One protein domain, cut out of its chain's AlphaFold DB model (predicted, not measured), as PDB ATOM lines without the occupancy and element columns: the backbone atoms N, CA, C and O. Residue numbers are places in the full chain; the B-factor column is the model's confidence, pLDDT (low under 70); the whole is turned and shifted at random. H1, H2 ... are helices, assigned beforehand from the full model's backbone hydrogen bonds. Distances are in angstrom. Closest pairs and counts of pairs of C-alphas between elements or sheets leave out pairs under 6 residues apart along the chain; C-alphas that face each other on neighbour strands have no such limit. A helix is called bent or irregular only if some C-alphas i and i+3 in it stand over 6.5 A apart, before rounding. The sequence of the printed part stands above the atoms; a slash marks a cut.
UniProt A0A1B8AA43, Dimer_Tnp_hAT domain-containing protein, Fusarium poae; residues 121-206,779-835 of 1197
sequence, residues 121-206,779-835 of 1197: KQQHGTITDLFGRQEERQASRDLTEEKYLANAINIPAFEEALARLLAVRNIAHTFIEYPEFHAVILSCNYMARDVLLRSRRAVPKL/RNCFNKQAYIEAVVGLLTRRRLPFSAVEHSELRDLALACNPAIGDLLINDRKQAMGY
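What this domain is: This is residues 121 to 206 and 779 to 835 of the 1197 residues of the protein "Dimer_Tnp_hAT domain-containing protein" of Fusarium poae (UniProt A0A1B8AA43). A cluster of helices is built round H5: H8 packs alongside H5, the part of H1 from residue 123 to 130 packs on H5 as well, and H10 crosses H5 at a steep angle, with H3 side by side with H10. H2 and H6 pack on each other, H9 and H11 do likewise near H8, and residues 135 to 144, of which 135 to 137 belong to H1 and 143 to 144 to H2, stick out of the body. The printed part has 143 residues with eleven named helices, H1 to H11 in order along the chain, and no named strand. The class is all helix, with 100 of the residues in named helices. The whole is compact, with a radius of gyration of the C-alphas of 14.5 A, and spans 42 by 37 by 34 A.

Where its parts are: H1, residues 121 to 137, begins with C-alpha 121 at (-18.613, -21.867, -23.534) and measures 22.8 A; it is irregular, with C-alphas 130 and 133 being 7.6 A apart, and has a kink of 62 degrees near residue 130. H2 is residues 143 to 151, and H3 is residues 155 to 168, 19.4 A long. H4, residues 173 to 177, is neither bent nor irregular, but only just: C-alphas 173 and 176 are 6.5 A apart. H5, residues 179 to 188, is 14.3 A long and begins with C-alpha 179 at (-20.044, -11.072, -22.055). H6, residues 190 to 194, is irregular, with C-alphas 191 and 194 being 7.3 A apart. H7 is residues 203 to 206, before the cut. After the cut come H8, residues 784 to 797, 19.5 A long, and H9, residues 802 to 806, only just irregular with 6.55 A between C-alphas 802 and 805. H10, residues 808 to 817, is 14.3 A long. H11, residues 829 to 835, ends with C-alpha 835 at (-25.940, -3.221, -5.352).

How they stand to each other: H5 is the hub, touching four other helices. H1, H5 and H8 form a bundle, helices that run along one another. H5 and H8 touch at a shallow tilt of 24 degrees, opposite ways, the closest C-alphas being those of Ser 187 and Tyr 787, 5.2 A apart. H1 touches H5 with residues 123 to 130 alone, at a shallow tilt of 19 degrees, the same way; the closest C-alphas are those of Gln 123 and Pro 179, 5.5 A apart. H1 and H8 are close but not clearly touching, with C-alphas of Leu 130 and Ala 786 closest at 6.1 A. H5 and H10 touch at a steep tilt of 60 degrees, the closest C-alphas being those of Cys 188 and Ala 814, 6.0 A apart. H10 touches H3 at a shallow tilt of 20 degrees, opposite ways, with C-alphas of Leu 165 and Glu 809 closest at 5.2 A. H5 and H6 only just touch, with 3 pairs of C-alphas within 8 A, and only at the corner; the closest C-alphas are those of Leu 186 and Ala 192, 6.1 A apart. H2 touches H6, with C-alphas of Ala 150 and Met 191 closest at 5.5 A. H7 only just touches H3, with 3 pairs of C-alphas within 8 A, the closest being those of Ala 163 and Leu 206, 6.6 A apart. H4 touches no helix; its His 173 and Val 203 of H7 have C-alphas 6.4 A apart. H9 touches H11, with C-alphas of Ser 803 and Arg 829 closest at 5.1 A. H3 and H5 are apart, for instance. Every O i to N i+4 pair is within hydrogen-bond range in H2, H3, H5, H8, H10 and H11, while H1 has 9 of 13 and H7 is too short for one. H4, H6 and H9 have 0 of 1 each, beside O i to N i+3 counts of 1 of 2, 0 of 2 and 1 of 2.

The domain as a whole: The C-alphas farthest apart, those of Ser 140 and Asn 170, are 42.3 A from each other. Residues 207 to 778 are not printed, and C-alphas 206 and 779 are 29.4 A apart across the cut. The link from H10 to H11, 11 residues, is long. The mean pLDDT of the printed part is 78.3, and residues 121 to 145 are under 70.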
ATOM      1  N   LYS A 121     -17.693 -21.200 -24.473       40.56
ATOM      2  CA  LYS A 121     -18.613 -21.867 -23.534       40.56
ATOM      3  C   LYS A 121     -18.874 -20.986 -22.311       40.56
ATOM      4  O   LYS A 121     -20.034 -20.815 -21.970       40.56
ATOM      5  N   GLN A 122     -17.858 -20.332 -21.737       43.03
ATOM      6  CA  GLN A 122     -18.055 -19.335 -20.668       43.03
ATOM      7  C   GLN A 122     -18.877 -18.118 -21.127       43.03
ATOM      8  O   GLN A 122     -19.790 -17.699 -20.417       43.03
ATOM      9  N   GLN A 123     -18.600 -17.575 -22.323       42.66
ATOM     10  CA  GLN A 123     -19.403 -16.480 -22.893       42.66
ATOM     11  C   GLN A 123     -20.871 -16.870 -23.108       42.66
ATOM     12  O   GLN A 123     -21.737 -16.017 -22.944       42.66
ATOM     13  N   HIS A 124     -21.161 -18.124 -23.477       46.78
ATOM     14  CA  HIS A 124     -22.542 -18.605 -23.520       46.78
ATOM     15  C   HIS A 124     -23.087 -18.800 -22.108       46.78
ATOM     16  O   HIS A 124     -24.060 -18.143 -21.790       46.78
ATOM     17  N   GLY A 125     -22.422 -19.569 -21.241       51.44
ATOM     18  CA  GLY A 125     -22.887 -19.880 -19.885       51.44
ATOM     19  C   GLY A 125     -23.317 -18.656 -19.076       51.44
ATOM     20  O   GLY A 125     -24.433 -18.627 -18.593       51.44
ATOM     21  N   THR A 126     -22.520 -17.580 -19.023       50.56
ATOM     22  CA  THR A 126     -22.934 -16.366 -18.278       50.56
ATOM     23  C   THR A 126     -24.165 -15.675 -18.887       50.56
ATOM     24  O   THR A 126     -24.983 -15.133 -18.156       50.56
ATOM     25  N   ILE A 127     -24.310 -15.679 -20.216       52.22
ATOM     26  CA  ILE A 127     -25.464 -15.072 -20.901       52.22
ATOM     27  C   ILE A 127     -26.686 -16.007 -20.806       52.22
ATOM     28  O   ILE A 127     -27.799 -15.540 -20.615       52.22
ATOM     29  N   THR A 128     -26.496 -17.320 -20.884       50.38
ATOM     30  CA  THR A 128     -27.551 -18.333 -20.768       50.38
ATOM     31  C   THR A 128     -28.031 -18.498 -19.321       50.38
ATOM     32  O   THR A 128     -29.220 -18.698 -19.127       50.38
ATOM     33  N   ASP A 129     -27.188 -18.300 -18.304       56.22
ATOM     34  CA  ASP A 129     -27.625 -18.237 -16.900       56.22
ATOM     35  C   ASP A 129     -28.453 -16.963 -16.635       56.22
ATOM     36  O   ASP A 129     -29.530 -17.031 -16.046       56.22
ATOM     37  N   LEU A 130     -27.992 -15.798 -17.118       55.91
ATOM     38  CA  LEU A 130     -28.688 -14.510 -16.940       55.91
ATOM     39  C   LEU A 130     -29.997 -14.396 -17.744       55.91
ATOM     40  O   LEU A 130     -30.912 -13.685 -17.328       55.91
ATOM     41  N   PHE A 131     -30.091 -15.064 -18.899       53.97
ATOM     42  CA  PHE A 131     -31.209 -14.921 -19.842       53.97
ATOM     43  C   PHE A 131     -31.928 -16.233 -20.201       53.97
ATOM     44  O   PHE A 131     -32.853 -16.195 -21.008       53.97
ATOM     45  N   GLY A 132     -31.597 -17.377 -19.596       50.53
ATOM     46  CA  GLY A 132     -32.263 -18.663 -19.870       50.53
ATOM     47  C   GLY A 132     -33.766 -18.621 -19.577       50.53
ATOM     48  O   GLY A 132     -34.580 -19.008 -20.411       50.53
ATOM     49  N   ARG A 133     -34.151 -17.966 -18.472       48.19
ATOM     50  CA  ARG A 133     -35.556 -17.653 -18.133       48.19
ATOM     51  C   ARG A 133     -36.251 -16.707 -19.126       48.19
ATOM     52  O   ARG A 133     -37.463 -16.520 -19.068       48.19
ATOM     53  N   GLN A 134     -35.496 -16.052 -20.010       47.34
ATOM     54  CA  GLN A 134     -36.027 -15.194 -21.072       47.34
ATOM     55  C   GLN A 134     -36.244 -15.979 -22.376       47.34
ATOM     56  O   GLN A 134     -37.138 -15.616 -23.135       47.34
ATOM     57  N   GLU A 135     -35.505 -17.072 -22.611       44.81
ATOM     58  CA  GLU A 135     -35.794 -18.034 -23.688       44.81
ATOM     59  C   GLU A 135     -37.066 -18.851 -23.371       44.81
ATOM     60  O   GLU A 135     -37.871 -19.091 -24.266       44.81
ATOM     61  N   GLU A 136     -37.352 -19.147 -22.097       44.25
ATOM     62  CA  GLU A 136     -38.633 -19.747 -21.666       44.25
ATOM     63  C   GLU A 136     -39.844 -18.834 -21.948       44.25
ATOM     64  O   GLU A 136     -40.886 -19.297 -22.408       44.25
ATOM     65  N   ARG A 137     -39.702 -17.509 -21.769       49.53
ATOM     66  CA  ARG A 137     -40.744 -16.532 -22.154       49.53
ATOM     67  C   ARG A 137     -40.936 -16.412 -23.672       49.53
ATOM     68  O   ARG A 137     -41.984 -15.946 -24.106       49.53
ATOM     69  N   GLN A 138     -39.969 -16.844 -24.485       49.84
ATOM     70  CA  GLN A 138     -40.063 -16.829 -25.953       49.84
ATOM     71  C   GLN A 138     -40.855 -18.021 -26.523       49.84
ATOM     72  O   GLN A 138     -40.962 -18.145 -27.743       49.84
ATOM     73  N   ALA A 139     -41.443 -18.881 -25.683       45.69
ATOM     74  CA  ALA A 139     -42.285 -19.995 -26.128       45.69
ATOM     75  C   ALA A 139     -43.617 -19.556 -26.785       45.69
ATOM     76  O   ALA A 139     -44.214 -20.338 -27.520       45.69
ATOM     77  N   SER A 140     -44.062 -18.310 -26.573       49.66
ATOM     78  CA  SER A 140     -45.281 -17.730 -27.164       49.66
ATOM     79  C   SER A 140     -44.953 -16.402 -27.855       49.66
ATOM     80  O   SER A 140     -44.903 -15.359 -27.208       49.66
ATOM     81  N   ARG A 141     -44.668 -16.433 -29.165       56.25
ATOM     82  CA  ARG A 141     -44.080 -15.290 -29.894       56.25
ATOM     83  C   ARG A 141     -45.125 -14.464 -30.641       56.25
ATOM     84  O   ARG A 141     -45.691 -14.949 -31.618       56.25
ATOM     85  N   ASP A 142     -45.263 -13.187 -30.285       61.53
ATOM     86  CA  ASP A 142     -45.814 -12.182 -31.197       61.53
ATOM     87  C   ASP A 142     -44.701 -11.644 -32.117       61.53
ATOM     88  O   ASP A 142     -43.769 -10.951 -31.700       61.53
ATOM     89  N   LEU A 143     -44.808 -11.959 -33.410       65.81
ATOM     90  CA  LEU A 143     -43.897 -11.478 -34.455       65.81
ATOM     91  C   LEU A 143     -43.978  -9.954 -34.670       65.81
ATOM     92  O   LEU A 143     -43.096  -9.378 -35.312       65.81
ATOM     93  N   THR A 144     -45.034  -9.308 -34.176       62.03
ATOM     94  CA  THR A 144     -45.261  -7.860 -34.237       62.03
ATOM     95  C   THR A 144     -44.431  -7.141 -33.178       62.03
ATOM     96  O   THR A 144     -43.731  -6.179 -33.502       62.03
ATOM     97  N   GLU A 145     -44.424  -7.654 -31.944       68.31
ATOM     98  CA  GLU A 145     -43.602  -7.138 -30.847       68.31
ATOM     99  C   GLU A 145     -42.098  -7.269 -31.149       68.31
ATOM    100  O   GLU A 145     -41.366  -6.288 -31.017       68.31
ATOM    101  N   GLU A 146     -41.626  -8.417 -31.660       71.25
ATOM    102  CA  GLU A 146     -40.205  -8.582 -32.031       71.25
ATOM    103  C   GLU A 146     -39.757  -7.566 -33.100       71.25
ATOM    104  O   GLU A 146     -38.684  -6.967 -32.981       71.25
ATOM    105  N   LYS A 147     -40.589  -7.311 -34.121       72.31
ATOM    106  CA  LYS A 147     -40.321  -6.279 -35.141       72.31
ATOM    107  C   LYS A 147     -40.285  -4.875 -34.537       72.31
ATOM    108  O   LYS A 147     -39.426  -4.079 -34.909       72.31
ATOM    109  N   TYR A 148     -41.195  -4.566 -33.615       74.56
ATOM    110  CA  TYR A 148     -41.238  -3.271 -32.937       74.56
ATOM    111  C   TYR A 148     -39.988  -3.041 -32.072       74.56
ATOM    112  O   TYR A 148     -39.329  -2.009 -32.199       74.56
ATOM    113  N   LEU A 149     -39.601  -4.034 -31.267       78.81
ATOM    114  CA  LEU A 149     -38.403  -3.986 -30.426       78.81
ATOM    115  C   LEU A 149     -37.104  -3.906 -31.239       78.81
ATOM    116  O   LEU A 149     -36.164  -3.245 -30.802       78.81
ATOM    117  N   ALA A 150     -37.045  -4.526 -32.423       81.19
ATOM    118  CA  ALA A 150     -35.922  -4.364 -33.346       81.19
ATOM    119  C   ALA A 150     -35.871  -2.948 -33.958       81.19
ATOM    120  O   ALA A 150     -34.811  -2.322 -33.975       81.19
ATOM    121  N   ASN A 151     -37.015  -2.416 -34.405       79.44
ATOM    122  CA  ASN A 151     -37.120  -1.079 -35.002       79.44
ATOM    123  C   ASN A 151     -36.863   0.062 -34.001       79.44
ATOM    124  O   ASN A 151     -36.467   1.153 -34.407       79.44
ATOM    125  N   ALA A 152     -37.060  -0.174 -32.701       81.00
ATOM    126  CA  ALA A 152     -36.765   0.797 -31.648       81.00
ATOM    127  C   ALA A 152     -35.256   1.056 -31.438       81.00
ATOM    128  O   ALA A 152     -34.896   2.011 -30.748       81.00
ATOM    129  N   ILE A 153     -34.371   0.226 -32.010       85.00
ATOM    130  CA  ILE A 153     -32.921   0.347 -31.828       85.00
ATOM    131  C   ILE A 153     -32.340   1.365 -32.816       85.00
ATOM    132  O   ILE A 153     -32.235   1.121 -34.019       85.00
ATOM    133  N   ASN A 154     -31.872   2.498 -32.298       87.19
ATOM    134  CA  ASN A 154     -31.190   3.521 -33.083       87.19
ATOM    135  C   ASN A 154     -29.725   3.117 -33.332       87.19
ATOM    136  O   ASN A 154     -28.823   3.474 -32.573       87.19
ATOM    137  N   ILE A 155     -29.490   2.357 -34.408       86.31
ATOM    138  CA  ILE A 155     -28.157   1.849 -34.779       86.31
ATOM    139  C   ILE A 155     -27.116   2.981 -34.943       86.31
ATOM    140  O   ILE A 155     -26.035   2.840 -34.368       86.31
ATOM    141  N   PRO A 156     -27.387   4.109 -35.641       84.81
ATOM    142  CA  PRO A 156     -26.441   5.228 -35.709       84.81
ATOM    143  C   PRO A 156     -26.053   5.792 -34.335       84.81
ATOM    144  O   PRO A 156     -24.864   5.951 -34.060       84.81
ATOM    145  N   ALA A 157     -27.029   6.032 -33.452       83.56
ATOM    146  CA  ALA A 157     -26.760   6.531 -32.103       83.56
ATOM    147  C   ALA A 157     -25.996   5.505 -31.250       83.56
ATOM    148  O   ALA A 157     -25.124   5.887 -30.473       83.56
ATOM    149  N   PHE A 158     -26.267   4.206 -31.423       89.81
ATOM    150  CA  PHE A 158     -25.526   3.138 -30.754       89.81
ATOM    151  C   PHE A 158     -24.064   3.078 -31.222       89.81
ATOM    152  O   PHE A 158     -23.158   3.009 -30.393       89.81
ATOM    153  N   GLU A 159     -23.811   3.140 -32.534       89.25
ATOM    154  CA  GLU A 159     -22.453   3.197 -33.090       89.25
ATOM    155  C   GLU A 159     -21.688   4.431 -32.578       89.25
ATOM    156  O   GLU A 159     -20.542   4.309 -32.138       89.25
ATOM    157  N   GLU A 160     -22.325   5.605 -32.571       85.88
ATOM    158  CA  GLU A 160     -21.746   6.858 -32.074       85.88
ATOM    159  C   GLU A 160     -21.459   6.812 -30.564       85.88
ATOM    160  O   GLU A 160     -20.368   7.193 -30.127       85.88
ATOM    161  N   ALA A 161     -22.396   6.306 -29.758       87.94
ATOM    162  CA  ALA A 161     -22.226   6.149 -28.316       87.94
ATOM    163  C   ALA A 161     -21.155   5.096 -27.975       87.94
ATOM    164  O   ALA A 161     -20.373   5.298 -27.045       87.94
ATOM    165  N   LEU A 162     -21.035   4.020 -28.765       90.06
ATOM    166  CA  LEU A 162     -19.978   3.018 -28.603       90.06
ATOM    167  C   LEU A 162     -18.601   3.591 -28.948       90.06
ATOM    168  O   LEU A 162     -17.645   3.393 -28.196       90.06
ATOM    169  N   ALA A 163     -18.499   4.327 -30.057       86.81
ATOM    170  CA  ALA A 163     -17.279   5.026 -30.440       86.81
ATOM    171  C   ALA A 163     -16.856   6.026 -29.351       86.81
ATOM    172  O   ALA A 163     -15.705   6.002 -28.917       86.81
ATOM    173  N   ARG A 164     -17.801   6.829 -28.834       82.88
ATOM    174  CA  ARG A 164     -17.581   7.732 -27.692       82.88
ATOM    175  C   ARG A 164     -17.116   7.003 -26.442       82.88
ATOM    176  O   ARG A 164     -16.161   7.451 -25.818       82.88
ATOM    177  N   LEU A 165     -17.759   5.898 -26.071       86.06
ATOM    178  CA  LEU A 165     -17.398   5.140 -24.876       86.06
ATOM    179  C   LEU A 165     -15.953   4.628 -24.953       86.06
ATOM    180  O   LEU A 165     -15.204   4.740 -23.985       86.06
ATOM    181  N   LEU A 166     -15.553   4.093 -26.105       84.06
ATOM    182  CA  LEU A 166     -14.202   3.577 -26.323       84.06
ATOM    183  C   LEU A 166     -13.162   4.711 -26.326       84.06
ATOM    184  O   LEU A 166     -12.169   4.621 -25.604       84.06
ATOM    185  N   ALA A 167     -13.441   5.790 -27.062       76.19
ATOM    186  CA  ALA A 167     -12.567   6.948 -27.235       76.19
ATOM    187  C   ALA A 167     -12.454   7.822 -25.967       76.19
ATOM    188  O   ALA A 167     -11.387   7.935 -25.376       76.19
ATOM    189  N   VAL A 168     -13.565   8.396 -25.495       73.44
ATOM    190  CA  VAL A 168     -13.606   9.414 -24.421       73.44
ATOM    191  C   VAL A 168     -13.316   8.826 -23.038       73.44
ATOM    192  O   VAL A 168     -12.815   9.526 -22.157       73.44
ATOM    193  N   ARG A 169     -13.637   7.545 -22.807       74.50
ATOM    194  CA  ARG A 169     -13.379   6.863 -21.522       74.50
ATOM    195  C   ARG A 169     -12.121   6.005 -21.542       74.50
ATOM    196  O   ARG A 169     -11.869   5.295 -20.569       74.50
ATOM    197  N   ASN A 170     -11.327   6.082 -22.612       72.25
ATOM    198  CA  ASN A 170     -10.093   5.324 -22.790       72.25
ATOM    199  C   ASN A 170     -10.316   3.819 -22.538       72.25
ATOM    200  O   ASN A 170      -9.543   3.177 -21.818       72.25
ATOM    201  N   ILE A 171     -11.380   3.227 -23.087       78.19
ATOM    202  CA  ILE A 171     -11.725   1.815 -22.861       78.19
ATOM    203  C   ILE A 171     -11.068   0.933 -23.934       78.19
ATOM    204  O   ILE A 171     -11.104   1.225 -25.124       78.19
ATOM    205  N   ALA A 172     -10.431  -0.162 -23.506       77.69
ATOM    206  CA  ALA A 172      -9.701  -1.056 -24.405       77.69
ATOM    207  C   ALA A 172     -10.634  -1.722 -25.433       77.69
ATOM    208  O   ALA A 172     -11.737  -2.140 -25.094       77.69
ATOM    209  N   HIS A 173     -10.168  -1.923 -26.671       82.12
ATOM    210  CA  HIS A 173     -10.994  -2.485 -27.756       82.12
ATOM    211  C   HIS A 173     -11.506  -3.916 -27.494       82.12
ATOM    212  O   HIS A 173     -12.419  -4.370 -28.175       82.12
ATOM    213  N   THR A 174     -10.934  -4.642 -26.529       78.56
ATOM    214  CA  THR A 174     -11.443  -5.943 -26.055       78.56
ATOM    215  C   THR A 174     -12.745  -5.829 -25.264       78.56
ATOM    216  O   THR A 174     -13.416  -6.834 -25.071       78.56
ATOM    217  N   PHE A 175     -13.136  -4.628 -24.830       83.75
ATOM    218  CA  PHE A 175     -14.361  -4.382 -24.069       83.75
ATOM    219  C   PHE A 175     -15.626  -4.875 -24.774       83.75
ATOM    220  O   PHE A 175     -16.485  -5.488 -24.148       83.75
ATOM    221  N   ILE A 176     -15.699  -4.703 -26.096       84.88
ATOM    222  CA  ILE A 176     -16.823  -5.200 -26.898       84.88
ATOM    223  C   ILE A 176     -16.870  -6.734 -27.011       84.88
ATOM    224  O   ILE A 176     -17.820  -7.275 -27.558       84.88
ATOM    225  N   GLU A 177     -15.857  -7.450 -26.518       82.75
ATOM    226  CA  GLU A 177     -15.812  -8.918 -26.470       82.75
ATOM    227  C   GLU A 177     -16.202  -9.457 -25.073       82.75
ATOM    228  O   GLU A 177     -16.245 -10.674 -24.873       82.75
ATOM    229  N   TYR A 178     -16.490  -8.579 -24.099       83.31
ATOM    230  CA  TYR A 178     -16.864  -8.967 -22.737       83.31
ATOM    231  C   TYR A 178     -18.345  -9.389 -22.659       83.31
ATOM    232  O   TYR A 178     -19.223  -8.586 -22.993       83.31
ATOM    233  N   PRO A 179     -18.660 -10.610 -22.177       81.88
ATOM    234  CA  PRO A 179     -20.044 -11.072 -22.055       81.88
ATOM    235  C   PRO A 179     -20.864 -10.230 -21.068       81.88
ATOM    236  O   PRO A 179     -22.063 -10.084 -21.265       81.88
ATOM    237  N   GLU A 180     -20.239  -9.607 -20.064       85.56
ATOM    238  CA  GLU A 180     -20.912  -8.683 -19.144       85.56
ATOM    239  C   GLU A 180     -21.405  -7.420 -19.869       85.56
ATOM    240  O   GLU A 180     -22.512  -6.959 -19.616       85.56
ATOM    241  N   PHE A 181     -20.635  -6.892 -20.832       89.38
ATOM    242  CA  PHE A 181     -21.079  -5.762 -21.656       89.38
ATOM    243  C   PHE A 181     -22.236  -6.174 -22.577       89.38
ATOM    244  O   PHE A 181     -23.216  -5.442 -22.703       89.38
ATOM    245  N   HIS A 182     -22.168  -7.371 -23.174       88.25
ATOM    246  CA  HIS A 182     -23.277  -7.910 -23.972       88.25
ATOM    247  C   HIS A 182     -24.535  -8.097 -23.123       88.25
ATOM    248  O   HIS A 182     -25.618  -7.761 -23.589       88.25
ATOM    249  N   ALA A 183     -24.402  -8.560 -21.879       84.50
ATOM    250  CA  ALA A 183     -25.521  -8.708 -20.958       84.50
ATOM    251  C   ALA A 183     -26.155  -7.360 -20.575       84.50
ATOM    252  O   ALA A 183     -27.379  -7.253 -20.597       84.50
ATOM    253  N   VAL A 184     -25.362  -6.305 -20.333       89.38
ATOM    254  CA  VAL A 184     -25.911  -4.952 -20.110       89.38
ATOM    255  C   VAL A 184     -26.769  -4.521 -21.304       89.38
ATOM    256  O   VAL A 184     -27.917  -4.133 -21.115       89.38
ATOM    257  N   ILE A 185     -26.278  -4.669 -22.537       91.12
ATOM    258  CA  ILE A 185     -27.033  -4.274 -23.738       91.12
ATOM    259  C   ILE A 185     -28.282  -5.146 -23.967       91.12
ATOM    260  O   ILE A 185     -29.356  -4.614 -24.245       91.12
ATOM    261  N   LEU A 186     -28.180  -6.470 -23.803       86.88
ATOM    262  CA  LEU A 186     -29.307  -7.392 -23.999       86.88
ATOM    263  C   LEU A 186     -30.387  -7.265 -22.912       86.88
ATOM    264  O   LEU A 186     -31.559  -7.479 -23.204       86.88
ATOM    265  N   SER A 187     -30.023  -6.865 -21.690       87.62
ATOM    266  CA  SER A 187     -30.998  -6.545 -20.636       87.62
ATOM    267  C   SER A 187     -31.766  -5.242 -20.896       87.62
ATOM    268  O   SER A 187     -32.906  -5.123 -20.448       87.62
ATOM    269  N   CYS A 188     -31.185  -4.302 -21.660       88.62
ATOM    270  CA  CYS A 188     -31.865  -3.098 -22.151       88.62
ATOM    271  C   CYS A 188     -32.864  -3.412 -23.274       88.62
ATOM    272  O   CYS A 188     -33.978  -2.890 -23.266       88.62
ATOM    273  N   ASN A 189     -32.463  -4.249 -24.238       87.88
ATOM    274  CA  ASN A 189     -33.316  -4.765 -25.308       87.88
ATOM    275  C   ASN A 189     -32.720  -6.072 -25.865       87.88
ATOM    276  O   ASN A 189     -31.641  -6.069 -26.464       87.88
ATOM    277  N   TYR A 190     -33.433  -7.190 -25.718       82.19
ATOM    278  CA  TYR A 190     -32.935  -8.510 -26.120       82.19
ATOM    279  C   TYR A 190     -32.804  -8.680 -27.651       82.19
ATOM    280  O   TYR A 190     -32.056  -9.549 -28.109       82.19
ATOM    281  N   MET A 191     -33.440  -7.812 -28.453       82.56
ATOM    282  CA  MET A 191     -33.270  -7.755 -29.914       82.56
ATOM    283  C   MET A 191     -31.969  -7.058 -30.357       82.56
ATOM    284  O   MET A 191     -31.558  -7.208 -31.506       82.56
ATOM    285  N   ALA A 192     -31.227  -6.390 -29.461       83.00
ATOM    286  CA  ALA A 192     -29.950  -5.734 -29.790       83.00
ATOM    287  C   ALA A 192     -28.782  -6.701 -30.111       83.00
ATOM    288  O   ALA A 192     -27.651  -6.275 -30.365       83.00
ATOM    289  N   ARG A 193     -29.048  -8.015 -30.145       79.81
ATOM    290  CA  ARG A 193     -28.088  -9.106 -30.395       79.81
ATOM    291  C   ARG A 193     -27.299  -8.967 -31.706       79.81
ATOM    292  O   ARG A 193     -26.152  -9.430 -31.750       79.81
ATOM    293  N   ASP A 194     -27.876  -8.336 -32.726       78.75
ATOM    294  CA  ASP A 194     -27.255  -8.157 -34.049       78.75
ATOM    295  C   ASP A 194     -26.537  -6.807 -34.220       78.75
ATOM    296  O   ASP A 194     -25.706  -6.659 -35.114       78.75
ATOM    297  N   VAL A 195     -26.781  -5.848 -33.319       81.31
ATOM    298  CA  VAL A 195     -26.103  -4.537 -33.283       81.31
ATOM    299  C   VAL A 195     -24.773  -4.615 -32.510       81.31
ATOM    300  O   VAL A 195     -23.845  -3.838 -32.743       81.31
ATOM    301  N   LEU A 196     -24.632  -5.601 -31.617       81.88
ATOM    302  CA  LEU A 196     -23.410  -5.849 -30.851       81.88
ATOM    303  C   LEU A 196     -22.212  -6.233 -31.739       81.88
ATOM    304  O   LEU A 196     -22.173  -7.307 -32.345       81.88
ATOM    305  N   LEU A 197     -21.157  -5.410 -31.715       80.62
ATOM    306  CA  LEU A 197     -19.864  -5.764 -32.303       80.62
ATOM    307  C   LEU A 197     -19.225  -6.938 -31.541       80.62
ATOM    308  O   LEU A 197     -18.976  -6.854 -30.344       80.62
ATOM    309  N   ARG A 198     -18.897  -8.024 -32.254       75.75
ATOM    310  CA  ARG A 198     -18.357  -9.275 -31.669       75.75
ATOM    311  C   ARG A 198     -16.852  -9.482 -31.859       75.75
ATOM    312  O   ARG A 198     -16.346 -10.571 -31.600       75.75
ATOM    313  N   SER A 199     -16.132  -8.485 -32.373       79.19
ATOM    314  CA  SER A 199     -14.678  -8.569 -32.540       79.19
ATOM    315  C   SER A 199     -14.011  -7.208 -32.441       79.19
ATOM    316  O   SER A 199     -14.334  -6.297 -33.203       79.19
ATOM    317  N   ARG A 200     -12.972  -7.114 -31.605       77.94
ATOM    318  CA  ARG A 200     -12.094  -5.944 -31.437       77.94
ATOM    319  C   ARG A 200     -11.482  -5.423 -32.743       77.94
ATOM    320  O   ARG A 200     -11.062  -4.274 -32.806       77.94
ATOM    321  N   ARG A 201     -11.440  -6.246 -33.802       77.50
ATOM    322  CA  ARG A 201     -10.992  -5.848 -35.151       77.50
ATOM    323  C   ARG A 201     -11.970  -4.903 -35.863       77.50
ATOM    324  O   ARG A 201     -11.554  -4.213 -36.785       77.50
ATOM    325  N   ALA A 202     -13.237  -4.853 -35.445       83.31
ATOM    326  CA  ALA A 202     -14.230  -3.922 -35.980       83.31
ATOM    327  C   ALA A 202     -14.094  -2.505 -35.391       83.31
ATOM    328  O   ALA A 202     -14.394  -1.534 -36.083       83.31
ATOM    329  N   VAL A 203     -13.583  -2.373 -34.158       84.56
ATOM    330  CA  VAL A 203     -13.442  -1.082 -33.457       84.56
ATOM    331  C   VAL A 203     -12.632  -0.050 -34.259       84.56
ATOM    332  O   VAL A 203     -13.141   1.050 -34.440       84.56
ATOM    333  N   PRO A 204     -11.460  -0.370 -34.851       82.38
ATOM    334  CA  PRO A 204     -10.749   0.558 -35.736       82.38
ATOM    335  C   PRO A 204     -11.572   1.093 -36.914       82.38
ATOM    336  O   PRO A 204     -11.348   2.221 -37.345       82.38
ATOM    337  N   LYS A 205     -12.507   0.301 -37.463       85.38
ATOM    338  CA  LYS A 205     -13.375   0.738 -38.569       85.38
ATOM    339  C   LYS A 205     -14.492   1.652 -38.062       85.38
ATOM    340  O   LYS A 205     -14.769   2.656 -38.711       85.38
ATOM    341  N   LEU A 206     -15.078   1.327 -36.905       86.75
ATOM    342  CA  LEU A 206     -16.055   2.176 -36.222       86.75
ATOM    343  C   LEU A 206     -15.444   3.545 -35.885       86.75
ATOM    344  O   LEU A 206     -15.942   4.560 -36.358       86.75
ATOM    345  N   ARG A 779     -40.917  -0.845 -21.926       78.88
ATOM    346  CA  ARG A 779     -40.648  -0.983 -20.482       78.88
ATOM    347  C   ARG A 779     -40.654  -2.440 -20.010       78.88
ATOM    348  O   ARG A 779     -39.870  -2.781 -19.133       78.88
ATOM    349  N   ASN A 780     -41.474  -3.298 -20.610       77.38
ATOM    350  CA  ASN A 780     -41.633  -4.706 -20.245       77.38
ATOM    351  C   ASN A 780     -40.489  -5.582 -20.776       77.38
ATOM    352  O   ASN A 780     -40.129  -6.570 -20.136       77.38
ATOM    353  N   CYS A 781     -39.878  -5.218 -21.912       79.56
ATOM    354  CA  CYS A 781     -38.708  -5.928 -22.434       79.56
ATOM    355  C   CYS A 781     -37.427  -5.680 -21.608       79.56
ATOM    356  O   CYS A 781     -36.481  -6.468 -21.693       79.56
ATOM    357  N   PHE A 782     -37.405  -4.619 -20.787       83.56
ATOM    358  CA  PHE A 782     -36.291  -4.279 -19.904       83.56
ATOM    359  C   PHE A 782     -36.226  -5.203 -18.685       83.56
ATOM    360  O   PHE A 782     -37.048  -5.132 -17.770       83.56
ATOM    361  N   ASN A 783     -35.187  -6.034 -18.618       83.69
ATOM    362  CA  ASN A 783     -34.960  -6.887 -17.458       83.69
ATOM    363  C   ASN A 783     -34.108  -6.152 -16.413       83.69
ATOM    364  O   ASN A 783     -32.882  -6.267 -16.402       83.69
ATOM    365  N   LYS A 784     -34.771  -5.417 -15.510       83.19
ATOM    366  CA  LYS A 784     -34.121  -4.641 -14.436       83.19
ATOM    367  C   LYS A 784     -33.155  -5.472 -13.581       83.19
ATOM    368  O   LYS A 784     -32.087  -4.974 -13.239       83.19
ATOM    369  N   GLN A 785     -33.503  -6.718 -13.250       82.88
ATOM    370  CA  GLN A 785     -32.662  -7.574 -12.407       82.88
ATOM    371  C   GLN A 785     -31.401  -8.024 -13.157       82.88
ATOM    372  O   GLN A 785     -30.291  -7.798 -12.675       82.88
ATOM    373  N   ALA A 786     -31.553  -8.551 -14.377       80.06
ATOM    374  CA  ALA A 786     -30.409  -8.928 -15.211       80.06
ATOM    375  C   ALA A 786     -29.528  -7.717 -15.564       80.06
ATOM    376  O   ALA A 786     -28.312  -7.856 -15.658       80.06
ATOM    377  N   TYR A 787     -30.111  -6.520 -15.704       89.69
ATOM    378  CA  TYR A 787     -29.365  -5.273 -15.879       89.69
ATOM    379  C   TYR A 787     -28.509  -4.933 -14.649       89.69
ATOM    380  O   TYR A 787     -27.321  -4.653 -14.803       89.69
ATOM    381  N   ILE A 788     -29.065  -5.004 -13.432       87.12
ATOM    382  CA  ILE A 788     -28.308  -4.782 -12.186       87.12
ATOM    383  C   ILE A 788     -27.151  -5.787 -12.079       87.12
ATOM    384  O   ILE A 788     -26.006  -5.389 -11.857       87.12
ATOM    385  N   GLU A 789     -27.420  -7.075 -12.298       85.00
ATOM    386  CA  GLU A 789     -26.410  -8.139 -12.233       85.00
ATOM    387  C   GLU A 789     -25.323  -7.979 -13.308       85.00
ATOM    388  O   GLU A 789     -24.133  -8.103 -13.008       85.00
ATOM    389  N   ALA A 790     -25.702  -7.623 -14.538       87.19
ATOM    390  CA  ALA A 790     -24.765  -7.358 -15.625       87.19
ATOM    391  C   ALA A 790     -23.901  -6.114 -15.362       87.19
ATOM    392  O   ALA A 790     -22.698  -6.146 -15.628       87.19
ATOM    393  N   VAL A 791     -24.466  -5.039 -14.794       89.44
ATOM    394  CA  VAL A 791     -23.713  -3.837 -14.397       89.44
ATOM    395  C   VAL A 791     -22.740  -4.154 -13.260       89.44
ATOM    396  O   VAL A 791     -21.562  -3.814 -13.368       89.44
ATOM    397  N   VAL A 792     -23.168  -4.856 -12.204       87.19
ATOM    398  CA  VAL A 792     -22.267  -5.268 -11.110       87.19
ATOM    399  C   VAL A 792     -21.174  -6.208 -11.632       87.19
ATOM    400  O   VAL A 792     -20.003  -6.040 -11.286       87.19
ATOM    401  N   GLY A 793     -21.508  -7.142 -12.526       84.62
ATOM    402  CA  GLY A 793     -20.541  -7.993 -13.222       84.62
ATOM    403  C   GLY A 793     -19.533  -7.194 -14.054       84.62
ATOM    404  O   GLY A 793     -18.334  -7.459 -13.985       84.62
ATOM    405  N   LEU A 794     -19.985  -6.177 -14.792       86.38
ATOM    406  CA  LEU A 794     -19.125  -5.309 -15.597       86.38
ATOM    407  C   LEU A 794     -18.165  -4.484 -14.725       86.38
ATOM    408  O   LEU A 794     -16.976  -4.394 -15.034       86.38
ATOM    409  N   LEU A 795     -18.653  -3.923 -13.617       87.25
ATOM    410  CA  LEU A 795     -17.839  -3.171 -12.659       87.25
ATOM    411  C   LEU A 795     -16.786  -4.071 -11.995       87.25
ATOM    412  O   LEU A 795     -15.592  -3.781 -12.057       87.25
ATOM    413  N   THR A 796     -17.210  -5.204 -11.429       81.44
ATOM    414  CA  THR A 796     -16.345  -6.093 -10.635       81.44
ATOM    415  C   THR A 796     -15.398  -6.940 -11.492       81.44
ATOM    416  O   THR A 796     -14.181  -6.881 -11.315       81.44
ATOM    417  N   ARG A 797     -15.915  -7.699 -12.470       79.31
ATOM    418  CA  ARG A 797     -15.123  -8.658 -13.268       79.31
ATOM    419  C   ARG A 797     -14.230  -7.977 -14.302       79.31
ATOM    420  O   ARG A 797     -13.174  -8.509 -14.640       79.31
ATOM    421  N   ARG A 798     -14.631  -6.804 -14.812       79.19
ATOM    422  CA  ARG A 798     -13.854  -6.021 -15.798       79.19
ATOM    423  C   ARG A 798     -13.157  -4.798 -15.200       79.19
ATOM    424  O   ARG A 798     -12.511  -4.062 -15.943       79.19
ATOM    425  N   ARG A 799     -13.208  -4.643 -13.869       78.44
ATOM    426  CA  ARG A 799     -12.486  -3.623 -13.085       78.44
ATOM    427  C   ARG A 799     -12.749  -2.191 -13.568       78.44
ATOM    428  O   ARG A 799     -11.837  -1.365 -13.603       78.44
ATOM    429  N   LEU A 800     -13.990  -1.897 -13.963       80.69
ATOM    430  CA  LEU A 800     -14.401  -0.519 -14.234       80.69
ATOM    431  C   LEU A 800     -14.615   0.234 -12.908       80.69
ATOM    432  O   LEU A 800     -15.099  -0.359 -11.944       80.69
ATOM    433  N   PRO A 801     -14.294   1.539 -12.836       83.88
ATOM    434  CA  PRO A 801     -14.578   2.340 -11.649       83.88
ATOM    435  C   PRO A 801     -16.091   2.465 -11.429       83.88
ATOM    436  O   PRO A 801     -16.845   2.544 -12.396       83.88
ATOM    437  N   PHE A 802     -16.547   2.580 -10.177       83.62
ATOM    438  CA  PHE A 802     -17.978   2.747  -9.860       83.62
ATOM    439  C   PHE A 802     -18.630   3.953 -10.557       83.62
ATOM    440  O   PHE A 802     -19.801   3.891 -10.909       83.62
ATOM    441  N   SER A 803     -17.870   5.018 -10.837       85.12
ATOM    442  CA  SER A 803     -18.337   6.175 -11.619       85.12
ATOM    443  C   SER A 803     -18.605   5.868 -13.100       85.12
ATOM    444  O   SER A 803     -19.075   6.740 -13.823       85.12
ATOM    445  N   ALA A 804     -18.318   4.654 -13.589       85.94
ATOM    446  CA  ALA A 804     -18.616   4.267 -14.964       85.94
ATOM    447  C   ALA A 804     -20.122   4.280 -15.266       85.94
ATOM    448  O   ALA A 804     -20.503   4.571 -16.393       85.94
ATOM    449  N   VAL A 805     -20.983   4.051 -14.269       86.75
ATOM    450  CA  VAL A 805     -22.446   4.174 -14.431       86.75
ATOM    451  C   VAL A 805     -22.895   5.624 -14.675       86.75
ATOM    452  O   VAL A 805     -23.952   5.867 -15.242       86.75
ATOM    453  N   GLU A 806     -22.065   6.600 -14.300       86.75
ATOM    454  CA  GLU A 806     -22.301   8.039 -14.493       86.75
ATOM    455  C   GLU A 806     -21.798   8.526 -15.870       86.75
ATOM    456  O   GLU A 806     -21.860   9.719 -16.190       86.75
ATOM    457  N   HIS A 807     -21.243   7.625 -16.691       86.94
ATOM    458  CA  HIS A 807     -20.783   7.935 -18.040       86.94
ATOM    459  C   HIS A 807     -21.980   8.104 -18.982       86.94
ATOM    460  O   HIS A 807     -22.704   7.148 -19.268       86.94
ATOM    461  N   SER A 808     -22.133   9.313 -19.531       84.75
ATOM    462  CA  SER A 808     -23.118   9.650 -20.568       84.75
ATOM    463  C   SER A 808     -23.136   8.634 -21.706       84.75
ATOM    464  O   SER A 808     -24.195   8.249 -22.166       84.75
ATOM    465  N   GLU A 809     -21.975   8.120 -22.098       88.56
ATOM    466  CA  GLU A 809     -21.814   7.229 -23.244       88.56
ATOM    467  C   GLU A 809     -22.397   5.827 -22.977       88.56
ATOM    468  O   GLU A 809     -22.945   5.207 -23.884       88.56
ATOM    469  N   LEU A 810     -22.339   5.336 -21.730       88.56
ATOM    470  CA  LEU A 810     -22.996   4.081 -21.332       88.56
ATOM    471  C   LEU A 810     -24.517   4.248 -21.225       88.56
ATOM    472  O   LEU A 810     -25.261   3.333 -21.582       88.56
ATOM    473  N   ARG A 811     -24.981   5.425 -20.789       89.62
ATOM    474  CA  ARG A 811     -26.406   5.775 -20.790       89.62
ATOM    475  C   ARG A 811     -26.951   5.890 -22.214       89.62
ATOM    476  O   ARG A 811     -27.991   5.311 -22.504       89.62
ATOM    477  N   ASP A 812     -26.243   6.594 -23.091       88.25
ATOM    478  CA  ASP A 812     -26.623   6.809 -24.488       88.25
ATOM    479  C   ASP A 812     -26.669   5.478 -25.256       88.25
ATOM    480  O   ASP A 812     -27.583   5.268 -26.045       88.25
ATOM    481  N   LEU A 813     -25.764   4.530 -24.966       90.88
ATOM    482  CA  LEU A 813     -25.837   3.157 -25.486       90.88
ATOM    483  C   LEU A 813     -27.118   2.428 -25.069       90.88
ATOM    484  O   LEU A 813     -27.788   1.830 -25.908       90.88
ATOM    485  N   ALA A 814     -27.469   2.477 -23.782       90.19
ATOM    486  CA  ALA A 814     -28.689   1.850 -23.283       90.19
ATOM    487  C   ALA A 814     -29.949   2.498 -23.886       90.19
ATOM    488  O   ALA A 814     -30.860   1.786 -24.302       90.19
ATOM    489  N   LEU A 815     -29.964   3.832 -24.005       87.75
ATOM    490  CA  LEU A 815     -31.056   4.596 -24.615       87.75
ATOM    491  C   LEU A 815     -31.176   4.384 -26.129       87.75
ATOM    492  O   LEU A 815     -32.289   4.373 -26.651       87.75
ATOM    493  N   ALA A 816     -30.064   4.171 -26.834       88.06
ATOM    494  CA  ALA A 816     -30.070   3.818 -28.252       88.06
ATOM    495  C   ALA A 816     -30.644   2.412 -28.500       88.06
ATOM    496  O   ALA A 816     -31.209   2.171 -29.563       88.06
ATOM    497  N   CYS A 817     -30.536   1.493 -27.534       88.31
ATOM    498  CA  CYS A 817     -31.208   0.190 -27.580       88.31
ATOM    499  C   CYS A 817     -32.670   0.244 -27.122       88.31
ATOM    500  O   CYS A 817     -33.484  -0.546 -27.602       88.31
ATOM    501  N   ASN A 818     -32.991   1.126 -26.175       88.44
ATOM    502  CA  ASN A 818     -34.324   1.273 -25.608       88.44
ATOM    503  C   ASN A 818     -34.523   2.702 -25.053       88.44
ATOM    504  O   ASN A 818     -34.013   3.016 -23.975       88.44
ATOM    505  N   PRO A 819     -35.280   3.583 -25.729       85.31
ATOM    506  CA  PRO A 819     -35.449   4.964 -25.274       85.31
ATOM    507  C   PRO A 819     -36.352   5.098 -24.033       85.31
ATOM    508  O   PRO A 819     -36.338   6.145 -23.383       85.31
ATOM    509  N   ALA A 820     -37.128   4.067 -23.677       81.69
ATOM    510  CA  ALA A 820     -38.160   4.143 -22.639       81.69
ATOM    511  C   ALA A 820     -37.634   4.002 -21.197       81.69
ATOM    512  O   ALA A 820     -38.380   4.285 -20.260       81.69
ATOM    513  N   ILE A 821     -36.380   3.573 -21.007       84.62
ATOM    514  CA  ILE A 821     -35.818   3.154 -19.702       84.62
ATOM    515  C   ILE A 821     -34.952   4.218 -19.009       84.62
ATOM    516  O   ILE A 821     -34.254   3.917 -18.042       84.62
ATOM    517  N   GLY A 822     -34.937   5.463 -19.494       82.38
ATOM    518  CA  GLY A 822     -33.989   6.498 -19.051       82.38
ATOM    519  C   GLY A 822     -34.061   6.918 -17.575       82.38
ATOM    520  O   GLY A 822     -33.130   7.570 -17.095       82.38
ATOM    521  N   ASP A 823     -35.142   6.561 -16.888       82.75
ATOM    522  CA  ASP A 823     -35.435   6.659 -15.450       82.75
ATOM    523  C   ASP A 823     -35.052   5.396 -14.653       82.75
ATOM    524  O   ASP A 823     -34.831   5.481 -13.448       82.75
ATOM    525  N   LEU A 824     -34.944   4.239 -15.314       84.62
ATOM    526  CA  LEU A 824     -34.673   2.933 -14.698       84.62
ATOM    527  C   LEU A 824     -33.177   2.559 -14.680       84.62
ATOM    528  O   LEU A 824     -32.781   1.636 -13.967       84.62
ATOM    529  N   LEU A 825     -32.351   3.265 -15.458       88.94
ATOM    530  CA  LEU A 825     -30.899   3.071 -15.523       88.94
ATOM    531  C   LEU A 825     -30.195   3.513 -14.228       88.94
ATOM    532  O   LEU A 825     -30.531   4.543 -13.635       88.94
ATOM    533  N   ILE A 826     -29.139   2.792 -13.844       87.38
ATOM    534  CA  ILE A 826     -28.259   3.189 -12.737       87.38
ATOM    535  C   ILE A 826     -27.409   4.369 -13.218       87.38
ATOM    536  O   ILE A 826     -26.609   4.215 -14.135       87.38
ATOM    537  N   ASN A 827     -27.589   5.543 -12.608       85.56
ATOM    538  CA  ASN A 827     -26.885   6.784 -12.973       85.56
ATOM    539  C   ASN A 827     -26.109   7.416 -11.793       85.56
ATOM    540  O   ASN A 827     -25.597   8.524 -11.932       85.56
ATOM    541  N   ASP A 828     -26.035   6.742 -10.640       85.12
ATOM    542  CA  ASP A 828     -25.327   7.196  -9.431       85.12
ATOM    543  C   ASP A 828     -24.367   6.104  -8.938       85.12
ATOM    544  O   ASP A 828     -24.767   4.957  -8.700       85.12
ATOM    545  N   ARG A 829     -23.095   6.469  -8.737       88.12
ATOM    546  CA  ARG A 829     -22.077   5.584  -8.159       88.12
ATOM    547  C   ARG A 829     -22.470   5.013  -6.792       88.12
ATOM    548  O   ARG A 829     -22.111   3.870  -6.516       88.12
ATOM    549  N   LYS A 830     -23.207   5.747  -5.941       86.25
ATOM    550  CA  LYS A 830     -23.628   5.239  -4.619       86.25
ATOM    551  C   LYS A 830     -24.599   4.071  -4.769       86.25
ATOM    552  O   LYS A 830     -24.447   3.066  -4.081       86.25
ATOM    553  N   GLN A 831     -25.544   4.171  -5.704       87.38
ATOM    554  CA  GLN A 831     -26.484   3.092  -6.009       87.38
ATOM    555  C   GLN A 831     -25.753   1.849  -6.549       87.38
ATOM    556  O   GLN A 831     -26.020   0.734  -6.103       87.38
ATOM    557  N   ALA A 832     -24.776   2.034  -7.445       87.75
ATOM    558  CA  ALA A 832     -23.945   0.940  -7.956       87.75
ATOM    559  C   ALA A 832     -23.102   0.260  -6.857       87.75
ATOM    560  O   ALA A 832     -22.995  -0.969  -6.832       87.75
ATOM    561  N   MET A 833     -22.537   1.037  -5.925       87.81
ATOM    562  CA  MET A 833     -21.845   0.504  -4.744       87.81
ATOM    563  C   MET A 833     -22.806  -0.257  -3.822       87.81
ATOM    564  O   MET A 833     -22.457  -1.340  -3.363       87.81
ATOM    565  N   GLY A 834     -24.025   0.251  -3.612       88.12
ATOM    566  CA  GLY A 834     -25.078  -0.429  -2.853       88.12
ATOM    567  C   GLY A 834     -25.386  -1.820  -3.407       88.12
ATOM    568  O   GLY A 834     -25.224  -2.806  -2.693       88.12
ATOM    569  N   TYR A 835     -25.714  -1.922  -4.701       87.12
ATOM    570  CA  TYR A 835     -25.940  -3.221  -5.352       87.12
ATOM    571  C   TYR A 835     -24.709  -4.136  -5.303       87.12
ATOM    572  O   TYR A 835     -24.851  -5.343  -5.127       87.12
TER     573      TYR A 835